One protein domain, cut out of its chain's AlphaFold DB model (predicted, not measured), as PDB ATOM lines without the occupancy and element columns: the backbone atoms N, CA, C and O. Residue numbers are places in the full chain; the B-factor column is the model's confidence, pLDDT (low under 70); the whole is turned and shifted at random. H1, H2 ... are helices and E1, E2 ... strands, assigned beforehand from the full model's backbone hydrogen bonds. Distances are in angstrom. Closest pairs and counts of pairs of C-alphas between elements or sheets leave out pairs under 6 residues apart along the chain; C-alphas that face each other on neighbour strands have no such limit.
ATOM      1  N   VAL A  13     -16.565 -45.437  46.777       93.38
ATOM      2  CA  VAL A  13     -16.444 -46.071  48.095       93.38
ATOM      3  C   VAL A  13     -17.504 -47.166  48.209       93.38
ATOM      4  O   VAL A  13     -18.692 -46.867  48.286       93.38
ATOM      5  N   ASN A  14     -17.077 -48.429  48.195       92.88
ATOM      6  CA  ASN A  14     -17.945 -49.585  48.435       92.88
ATOM      7  C   ASN A  14     -17.845 -50.017  49.910       92.88
ATOM      8  O   ASN A  14     -16.859 -49.661  50.558       92.88
ATOM      9  N   PRO A  15     -18.788 -50.831  50.429       94.56
ATOM     10  CA  PRO A  15     -18.763 -51.287  51.823       94.56
ATOM     11  C   PRO A  15     -17.436 -51.937  52.247       94.56
ATOM     12  O   PRO A  15     -16.968 -51.705  53.353       94.56
ATOM     13  N   GLU A  16     -16.808 -52.691  51.339       95.38
ATOM     14  CA  GLU A  16     -15.591 -53.467  51.624       95.38
ATOM     15  C   GLU A  16     -14.297 -52.812  51.113       95.38
ATOM     16  O   GLU A  16     -13.201 -53.143  51.563       95.38
ATOM     17  N   ARG A  17     -14.376 -51.923  50.109       94.31
ATOM     18  CA  ARG A  17     -13.179 -51.358  49.458       94.31
ATOM     19  C   ARG A  17     -13.434 -50.050  48.728       94.31
ATOM     20  O   ARG A  17     -14.498 -49.828  48.152       94.31
ATOM     21  N   VAL A  18     -12.382 -49.246  48.617       94.00
ATOM     22  CA  VAL A  18     -12.345 -48.089  47.717       94.00
ATOM     23  C   VAL A  18     -11.864 -48.532  46.330       94.00
ATOM     24  O   VAL A  18     -10.991 -49.393  46.196       94.00
ATOM     25  N   SER A  19     -12.464 -47.969  45.287       91.56
ATOM     26  CA  SER A  19     -12.154 -48.232  43.876       91.56
ATOM     27  C   SER A  19     -11.895 -46.922  43.125       91.56
ATOM     28  O   SER A  19     -12.343 -45.865  43.566       91.56
ATOM     29  N   HIS A  20     -11.159 -46.996  42.007       89.81
ATOM     30  CA  HIS A  20     -10.768 -45.844  41.174       89.81
ATOM     31  C   HIS A  20      -9.926 -44.785  41.912       89.81
ATOM     32  O   HIS A  20     -10.178 -43.592  41.810       89.81
ATOM     33  N   THR A  21      -8.928 -45.213  42.694       88.62
ATOM     34  CA  THR A  21      -8.082 -44.311  43.503       88.62
ATOM     35  C   THR A  21      -6.887 -43.728  42.752       88.62
ATOM     36  O   THR A  21      -6.336 -42.713  43.169       88.62
ATOM     37  N   SER A  22      -6.434 -44.392  41.689       87.69
ATOM     38  CA  SER A  22      -5.282 -43.974  40.889       87.69
ATOM     39  C   SER A  22      -5.702 -43.051  39.751       87.69
ATOM     40  O   SER A  22      -6.714 -43.296  39.099       87.69
ATOM     41  N   SER A  23      -4.876 -42.044  39.465       85.06
ATOM     42  CA  SER A  23      -5.036 -41.182  38.293       85.06
ATOM     43  C   SER A  23      -4.667 -41.958  37.025       85.06
ATOM     44  O   SER A  23      -3.559 -42.483  36.920       85.06
ATOM     45  N   THR A  24      -5.601 -42.064  36.081       86.81
ATOM     46  CA  THR A  24      -5.435 -42.778  34.798       86.81
ATOM     47  C   THR A  24      -5.294 -41.832  33.599       86.81
ATOM     48  O   THR A  24      -5.223 -42.277  32.458       86.81
ATOM     49  N   ASP A  25      -5.245 -40.521  33.852       82.75
ATOM     50  CA  ASP A  25      -5.263 -39.458  32.839       82.75
ATOM     51  C   ASP A  25      -3.850 -39.162  32.290       82.75
ATOM     52  O   ASP A  25      -3.366 -38.029  32.338       82.75
ATOM     53  N   TYR A  26      -3.164 -40.186  31.780       85.44
ATOM     54  CA  TYR A  26      -1.834 -40.075  31.170       85.44
ATOM     55  C   TYR A  26      -1.823 -40.621  29.730       85.44
ATOM     56  O   TYR A  26      -2.647 -41.472  29.378       85.44
ATOM     57  N   PRO A  27      -0.939 -40.107  28.850       88.44
ATOM     58  CA  PRO A  27      -0.951 -40.463  27.432       88.44
ATOM     59  C   PRO A  27      -0.693 -41.961  27.220       88.44
ATOM     60  O   PRO A  27       0.142 -42.559  27.895       88.44
ATOM     61  N   GLY A  28      -1.408 -42.558  26.263       85.69
ATOM     62  CA  GLY A  28      -1.262 -43.972  25.899       85.69
ATOM     63  C   GLY A  28      -2.024 -44.963  26.785       85.69
ATOM     64  O   GLY A  28      -1.885 -46.167  26.589       85.69
ATOM     65  N   HIS A  29      -2.828 -44.495  27.744       86.44
ATOM     66  CA  HIS A  29      -3.643 -45.379  28.585       86.44
ATOM     67  C   HIS A  29      -4.978 -45.790  27.936       86.44
ATOM     68  O   HIS A  29      -5.461 -46.897  28.168       86.44
ATOM     69  N   PHE A  30      -5.549 -44.930  27.088       86.06
ATOM     70  CA  PHE A  30      -6.803 -45.176  26.373       86.06
ATOM     71  C   PHE A  30      -6.592 -45.027  24.862       86.06
ATOM     72  O   PHE A  30      -5.866 -44.136  24.426       86.06
ATOM     73  N   ALA A  31      -7.214 -45.905  24.068       84.44
ATOM     74  CA  ALA A  31      -7.005 -45.968  22.617       84.44
ATOM     75  C   ALA A  31      -7.606 -44.771  21.852       84.44
ATOM     76  O   ALA A  31      -7.021 -44.328  20.869       84.44
ATOM     77  N   ASP A  32      -8.730 -44.224  22.332       85.56
ATOM     78  CA  ASP A  32      -9.505 -43.183  21.635       85.56
ATOM     79  C   ASP A  32      -9.380 -41.782  22.276       85.56
ATOM     80  O   ASP A  32     -10.085 -40.850  21.883       85.56
ATOM     81  N   GLU A  33      -8.499 -41.604  23.269       83.38
ATOM     82  CA  GLU A  33      -8.343 -40.341  24.003       83.38
ATOM     83  C   GLU A  33      -6.881 -39.867  24.048       83.38
ATOM     84  O   GLU A  33      -5.960 -40.624  24.354       83.38
ATOM     85  N   ASP A  34      -6.669 -38.569  23.796       86.38
ATOM     86  CA  ASP A  34      -5.365 -37.918  23.941       86.38
ATOM     87  C   ASP A  34      -5.264 -37.145  25.269       86.38
ATOM     88  O   ASP A  34      -5.747 -36.009  25.408       86.38
ATOM     89  N   HIS A  35      -4.575 -37.762  26.233       84.12
ATOM     90  CA  HIS A  35      -4.230 -37.183  27.536       84.12
ATOM     91  C   HIS A  35      -2.840 -36.535  27.567       84.12
ATOM     92  O   HIS A  35      -2.292 -36.299  28.644       84.12
ATOM     93  N   SER A  36      -2.251 -36.224  26.408       88.69
ATOM     94  CA  SER A  36      -0.982 -35.499  26.359       88.69
ATOM     95  C   SER A  36      -1.071 -34.167  27.106       88.69
ATOM     96  O   SER A  36      -2.082 -33.449  27.051       88.69
ATOM     97  N   TRP A  37       0.012 -33.823  27.807       87.69
ATOM     98  CA  TRP A  37       0.091 -32.579  28.562       87.69
ATOM     99  C   TRP A  37      -0.100 -31.378  27.637       87.69
ATOM    100  O   TRP A  37       0.612 -31.200  26.651       87.69
ATOM    101  N   ASN A  38      -1.066 -30.527  27.977       91.69
ATOM    102  CA  ASN A  38      -1.333 -29.307  27.236       91.69
ATOM    103  C   ASN A  38      -1.638 -28.162  28.216       91.69
ATOM    104  O   ASN A  38      -2.670 -28.201  28.899       91.69
ATOM    105  N   PRO A  39      -0.795 -27.114  28.264       90.19
ATOM    106  CA  PRO A  39      -0.953 -26.022  29.220       90.19
ATOM    107  C   PRO A  39      -2.232 -25.210  28.979       90.19
ATOM    108  O   PRO A  39      -2.847 -24.734  29.931       90.19
ATOM    109  N   ALA A  40      -2.694 -25.094  27.730       93.12
ATOM    110  CA  ALA A  40      -3.944 -24.408  27.415       93.12
ATOM    111  C   ALA A  40      -5.169 -25.208  27.894       93.12
ATOM    112  O   ALA A  40      -6.110 -24.616  28.427       93.12
ATOM    113  N   LYS A  41      -5.152 -26.546  27.759       89.31
ATOM    114  CA  LYS A  41      -6.192 -27.422  28.337       89.31
ATOM    115  C   LYS A  41      -6.176 -27.340  29.869       89.31
ATOM    116  O   LYS A  41      -7.235 -27.237  30.480       89.31
ATOM    117  N   PHE A  42      -4.994 -27.348  30.488       89.56
ATOM    118  CA  PHE A  42      -4.845 -27.225  31.941       89.56
ATOM    119  C   PHE A  42      -5.383 -25.887  32.466       89.56
ATOM    120  O   PHE A  42      -6.249 -25.883  33.337       89.56
ATOM    121  N   LYS A  43      -4.976 -24.761  31.866       92.12
ATOM    122  CA  LYS A  43      -5.415 -23.415  32.267       92.12
ATOM    123  C   LYS A  43      -6.934 -23.229  32.206       92.12
ATOM    124  O   LYS A  43      -7.483 -22.500  33.018       92.12
ATOM    125  N   LYS A  44      -7.618 -23.883  31.260       92.19
ATOM    126  CA  LYS A  44      -9.089 -23.850  31.159       92.19
ATOM    127  C   LYS A  44      -9.796 -24.675  32.241       92.19
ATOM    128  O   LYS A  44     -10.945 -24.383  32.548       92.19
ATOM    129  N   ARG A  45      -9.151 -25.726  32.762       90.00
ATOM    130  CA  ARG A  45      -9.719 -26.631  33.780       90.00
ATOM    131  C   ARG A  45      -9.425 -26.178  35.207       90.00
ATOM    132  O   ARG A  45     -10.230 -26.462  36.088       90.00
ATOM    133  N   LEU A  46      -8.285 -25.522  35.420       93.44
ATOM    134  CA  LEU A  46      -7.869 -25.026  36.724       93.44
ATOM    135  C   LEU A  46      -8.829 -23.935  37.207       93.44
ATOM    136  O   LEU A  46      -8.931 -22.877  36.586       93.44
ATOM    137  N   ALA A  47      -9.490 -24.177  38.333       93.50
ATOM    138  CA  ALA A  47     -10.319 -23.191  39.008       93.50
ATOM    139  C   ALA A  47     -10.053 -23.226  40.514       93.50
ATOM    140  O   ALA A  47      -9.975 -24.297  41.114       93.50
ATOM    141  N   VAL A  48      -9.923 -22.043  41.113       94.75
ATOM    142  CA  VAL A  48      -9.768 -21.862  42.559       94.75
ATOM    143  C   VAL A  48     -10.946 -21.042  43.050       94.75
ATOM    144  O   VAL A  48     -11.219 -19.975  42.499       94.75
ATOM    145  N   ARG A  49     -11.645 -21.531  44.072       95.12
ATOM    146  CA  ARG A  49     -12.785 -20.837  44.673       95.12
ATOM    147  C   ARG A  49     -12.587 -20.758  46.177       95.12
ATOM    148  O   ARG A  49     -12.397 -21.776  46.821       95.12
ATOM    149  N   VAL A  50     -12.601 -19.552  46.729       95.88
ATOM    150  CA  VAL A  50     -12.488 -19.348  48.179       95.88
ATOM    151  C   VAL A  50     -13.888 -19.412  48.778       95.88
ATOM    152  O   VAL A  50     -14.741 -18.610  48.405       95.88
ATOM    153  N   GLU A  51     -14.111 -20.360  49.685       95.06
ATOM    154  CA  GLU A  51     -15.403 -20.565  50.354       95.06
ATOM    155  C   GLU A  51     -15.488 -19.756  51.650       95.06
ATOM    156  O   GLU A  51     -16.488 -19.093  51.922       95.06
ATOM    157  N   ARG A  52     -14.418 -19.766  52.456       95.50
ATOM    158  CA  ARG A  52     -14.371 -19.026  53.722       95.50
ATOM    159  C   ARG A  52     -12.993 -18.437  53.970       95.50
ATOM    160  O   ARG A  52     -11.976 -19.118  53.856       95.50
ATOM    161  N   LEU A  53     -12.978 -17.181  54.406       96.00
ATOM    162  CA  LEU A  53     -11.775 -16.486  54.845       96.00
ATOM    163  C   LEU A  53     -12.012 -15.885  56.233       96.00
ATOM    164  O   LEU A  53     -12.959 -15.130  56.438       96.00
ATOM    165  N   SER A  54     -11.161 -16.244  57.191       95.62
ATOM    166  CA  SER A  54     -11.127 -15.668  58.537       95.62
ATOM    167  C   SER A  54      -9.689 -15.303  58.913       95.62
ATOM    168  O   SER A  54      -8.741 -15.734  58.259       95.62
ATOM    169  N   ASN A  55      -9.510 -14.569  60.013       92.69
ATOM    170  CA  ASN A  55      -8.185 -14.140  60.478       92.69
ATOM    171  C   ASN A  55      -7.224 -15.300  60.805       92.69
ATOM    172  O   ASN A  55      -6.022 -15.078  60.886       92.69
ATOM    173  N   ARG A  56      -7.732 -16.517  61.053       91.31
ATOM    174  CA  ARG A  56      -6.921 -17.691  61.442       91.31
ATOM    175  C   ARG A  56      -7.191 -18.941  60.605       91.31
ATOM    176  O   ARG A  56      -6.617 -19.988  60.884       91.31
ATOM    177  N   SER A  57      -8.084 -18.874  59.620       94.12
ATOM    178  CA  SER A  57      -8.454 -20.032  58.804       94.12
ATOM    179  C   SER A  57      -8.830 -19.614  57.390       94.12
ATOM    180  O   SER A  57      -9.600 -18.668  57.213       94.12
ATOM    181  N   ILE A  58      -8.404 -20.397  56.407       96.12
ATOM    182  CA  ILE A  58      -8.836 -20.275  55.016       96.12
ATOM    183  C   ILE A  58      -9.396 -21.616  54.541       96.12
ATOM    184  O   ILE A  58      -8.835 -22.667  54.842       96.12
ATOM    185  N   GLU A  59     -10.514 -21.574  53.825       96.12
ATOM    186  CA  GLU A  59     -11.137 -22.725  53.174       96.12
ATOM    187  C   GLU A  59     -11.351 -22.380  51.699       96.12
ATOM    188  O   GLU A  59     -11.972 -21.363  51.372       96.12
ATOM    189  N   PHE A  60     -10.789 -23.195  50.809       95.88
ATOM    190  CA  PHE A  60     -10.869 -22.994  49.369       95.88
ATOM    191  C   PHE A  60     -10.934 -24.334  48.632       95.88
ATOM    192  O   PHE A  60     -10.303 -25.311  49.033       95.88
ATOM    193  N   ASP A  61     -11.648 -24.334  47.514       95.06
ATOM    194  CA  ASP A  61     -11.733 -25.436  46.573       95.06
ATOM    195  C   ASP A  61     -10.691 -25.262  45.466       95.06
ATOM    196  O   ASP A  61     -10.576 -24.195  44.853       95.06
ATOM    197  N   LEU A  62      -9.970 -26.342  45.165       94.25
ATOM    198  CA  LEU A  62      -9.042 -26.436  44.042       94.25
ATOM    199  C   LEU A  62      -9.555 -27.484  43.049       94.25
ATOM    200  O   LEU A  62      -9.540 -28.681  43.333       94.25
ATOM    201  N   VAL A  63     -10.003 -27.041  41.874       93.00
ATOM    202  CA  VAL A  63     -10.601 -27.893  40.837       93.00
ATOM    203  C   VAL A  63      -9.677 -27.980  39.623       93.00
ATOM    204  O   VAL A  63      -9.102 -26.981  39.196       93.00
ATOM    205  N   GLY A  64      -9.561 -29.177  39.039       89.81
ATOM    206  CA  GLY A  64      -8.794 -29.405  37.807       89.81
ATOM    207  C   GLY A  64      -7.303 -29.684  38.019       89.81
ATOM    208  O   GLY A  64      -6.523 -29.554  37.075       89.81
ATOM    209  N   VAL A  65      -6.917 -30.067  39.237       90.88
ATOM    210  CA  VAL A  65      -5.545 -30.400  39.638       90.88
ATOM    211  C   VAL A  65      -5.463 -31.870  40.046       90.88
ATOM    212  O   VAL A  65      -6.419 -32.414  40.593       90.88
ATOM    213  N   ASP A  66      -4.325 -32.510  39.775       89.69
ATOM    214  CA  ASP A  66      -4.066 -33.890  40.192       89.69
ATOM    215  C   ASP A  66      -3.765 -33.985  41.702       89.69
ATOM    216  O   ASP A  66      -3.220 -33.058  42.312       89.69
ATOM    217  N   ALA A  67      -4.075 -35.134  42.307       89.94
ATOM    218  CA  ALA A  67      -3.844 -35.382  43.729       89.94
ATOM    219  C   ALA A  67      -2.368 -35.208  44.139       89.94
ATOM    220  O   ALA A  67      -2.085 -34.795  45.265       89.94
ATOM    221  N   SER A  68      -1.423 -35.471  43.230       91.75
ATOM    222  CA  SER A  68       0.011 -35.268  43.461       91.75
ATOM    223  C   SER A  68       0.361 -33.806  43.762       91.75
ATOM    224  O   SER A  68       1.068 -33.538  44.734       91.75
ATOM    225  N   ILE A  69      -0.181 -32.858  42.992       92.25
ATOM    226  CA  ILE A  69       0.052 -31.417  43.169       92.25
ATOM    227  C   ILE A  69      -0.636 -30.920  44.447       92.25
ATOM    228  O   ILE A  69      -0.034 -30.179  45.223       92.25
ATOM    229  N   ALA A  70      -1.866 -31.367  44.722       93.00
ATOM    230  CA  ALA A  70      -2.560 -31.021  45.965       93.00
ATOM    231  C   ALA A  70      -1.792 -31.519  47.208       93.00
ATOM    232  O   ALA A  70      -1.613 -30.784  48.182       93.00
ATOM    233  N   ASN A  71      -1.268 -32.748  47.166       93.38
ATOM    234  CA  ASN A  71      -0.438 -33.285  48.241       93.38
ATOM    235  C   ASN A  71       0.924 -32.577  48.337       93.38
ATOM    236  O   ASN A  71       1.449 -32.439  49.440       93.38
ATOM    237  N   ALA A  72       1.485 -32.097  47.221       95.56
ATOM    238  CA  ALA A  72       2.685 -31.264  47.243       95.56
ATOM    239  C   ALA A  72       2.431 -29.964  48.017       95.56
ATOM    240  O   ALA A  72       3.164 -29.684  48.961       95.56
ATOM    241  N   PHE A  73       1.340 -29.242  47.734       94.88
ATOM    242  CA  PHE A  73       0.969 -28.058  48.520       94.88
ATOM    243  C   PHE A  73       0.772 -28.377  50.001       94.88
ATOM    244  O   PHE A  73       1.286 -27.655  50.850       94.88
ATOM    245  N   ARG A  74       0.105 -29.491  50.328       95.50
ATOM    246  CA  ARG A  74      -0.040 -29.939  51.721       95.50
ATOM    247  C   ARG A  74       1.317 -30.117  52.408       95.50
ATOM    248  O   ARG A  74       1.464 -29.736  53.561       95.50
ATOM    249  N   ARG A  75       2.303 -30.702  51.722       96.94
ATOM    250  CA  ARG A  75       3.653 -30.918  52.267       96.94
ATOM    251  C   ARG A  75       4.423 -29.610  52.426       96.94
ATOM    252  O   ARG A  75       4.999 -29.399  53.486       96.94
ATOM    253  N   ILE A  76       4.375 -28.740  51.420       95.56
ATOM    254  CA  ILE A  76       5.028 -27.425  51.443       95.56
ATOM    255  C   ILE A  76       4.492 -26.603  52.619       95.56
ATOM    256  O   ILE A  76       5.267 -26.115  53.435       95.56
ATOM    257  N   LEU A  77       3.167 -26.528  52.774       93.25
ATOM    258  CA  LEU A  77       2.530 -25.779  53.861       93.25
ATOM    259  C   LEU A  77       2.878 -26.308  55.258       93.25
ATOM    260  O   LEU A  77       2.890 -25.535  56.209       93.25
ATOM    261  N   LEU A  78       3.142 -27.611  55.393       90.88
ATOM    262  CA  LEU A  78       3.481 -28.225  56.678       90.88
ATOM    263  C   LEU A  78       4.966 -28.127  57.034       90.88
ATOM    264  O   LEU A  78       5.287 -28.108  58.217       90.88
ATOM    265  N   ALA A  79       5.859 -28.140  56.042       90.88
ATOM    266  CA  ALA A  79       7.284 -28.367  56.283       90.88
ATOM    267  C   ALA A  79       8.215 -27.293  55.711       90.88
ATOM    268  O   ALA A  79       9.335 -27.158  56.190       90.88
ATOM    269  N   GLU A  80       7.789 -26.554  54.689       88.25
ATOM    270  CA  GLU A  80       8.660 -25.623  53.959       88.25
ATOM    271  C   GLU A  80       8.313 -24.155  54.217       88.25
ATOM    272  O   GLU A  80       9.096 -23.271  53.877       88.25
ATOM    273  N   VAL A  81       7.163 -23.875  54.834       88.12
ATOM    274  CA  VAL A  81       6.819 -22.516  55.257       88.12
ATOM    275  C   VAL A  81       7.654 -22.161  56.494       88.12
ATOM    276  O   VAL A  81       7.493 -22.811  57.532       88.12
TER     277      VAL A  81
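What this domain is: This is residues 13 to 81 of the 147 residues of an uncharacterized protein of Pisolithus microcarpus 441 (UniProt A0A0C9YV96). A long looping stretch, residues 13 to 38, with residues 14 to 20 sticking out, leads to a short helix, H1, at the open end of a strand hairpin, E1 and E2. From that end helix H2 turns away, and its residues 71 to 79 stick out as an arm. The printed part has 69 residues, 35 of them in two named helices and two named strands, in the order H1, E1, E2, H2 along the chain, a mixed class of helices and strands with one antiparallel sheet, E1 - E2. The whole is only just loose, close to extended, with a radius of gyration of the C-alphas of 16.1 A and spans of 49 by 40 by 25 A.

How they stand to each other: H1, residues 39 to 45, comes closest to E2, residues 57 to 63, at the C-alphas of Arg 45 and Val 63, 7.2 A apart. E1, residues 47 to 54, bends by 53 degrees at residue 51 and forms an antiparallel hairpin with E2, at 168 degrees; N 49 and O 61 are within hydrogen-bond range at 3.0 A. H2, residues 67 to 79, is apart from H1 and E1. In H1 and H2 every O i to N i+4 pair is within range.

Where its parts are: H1 begins at C-alpha 39, (-0.953, -26.022, 29.220). E1 measures 20.9 A, E2 19.7 A and H2 18.2 A, ending at C-alpha 79, (7.284, -28.367, 56.283).

The domain as a whole: The C-alphas farthest apart, of Ala 31 and Asn 55, are 49.5 A apart. The printed part has no cut, its three links are tight, and no printed residue is under 70 in pLDDT.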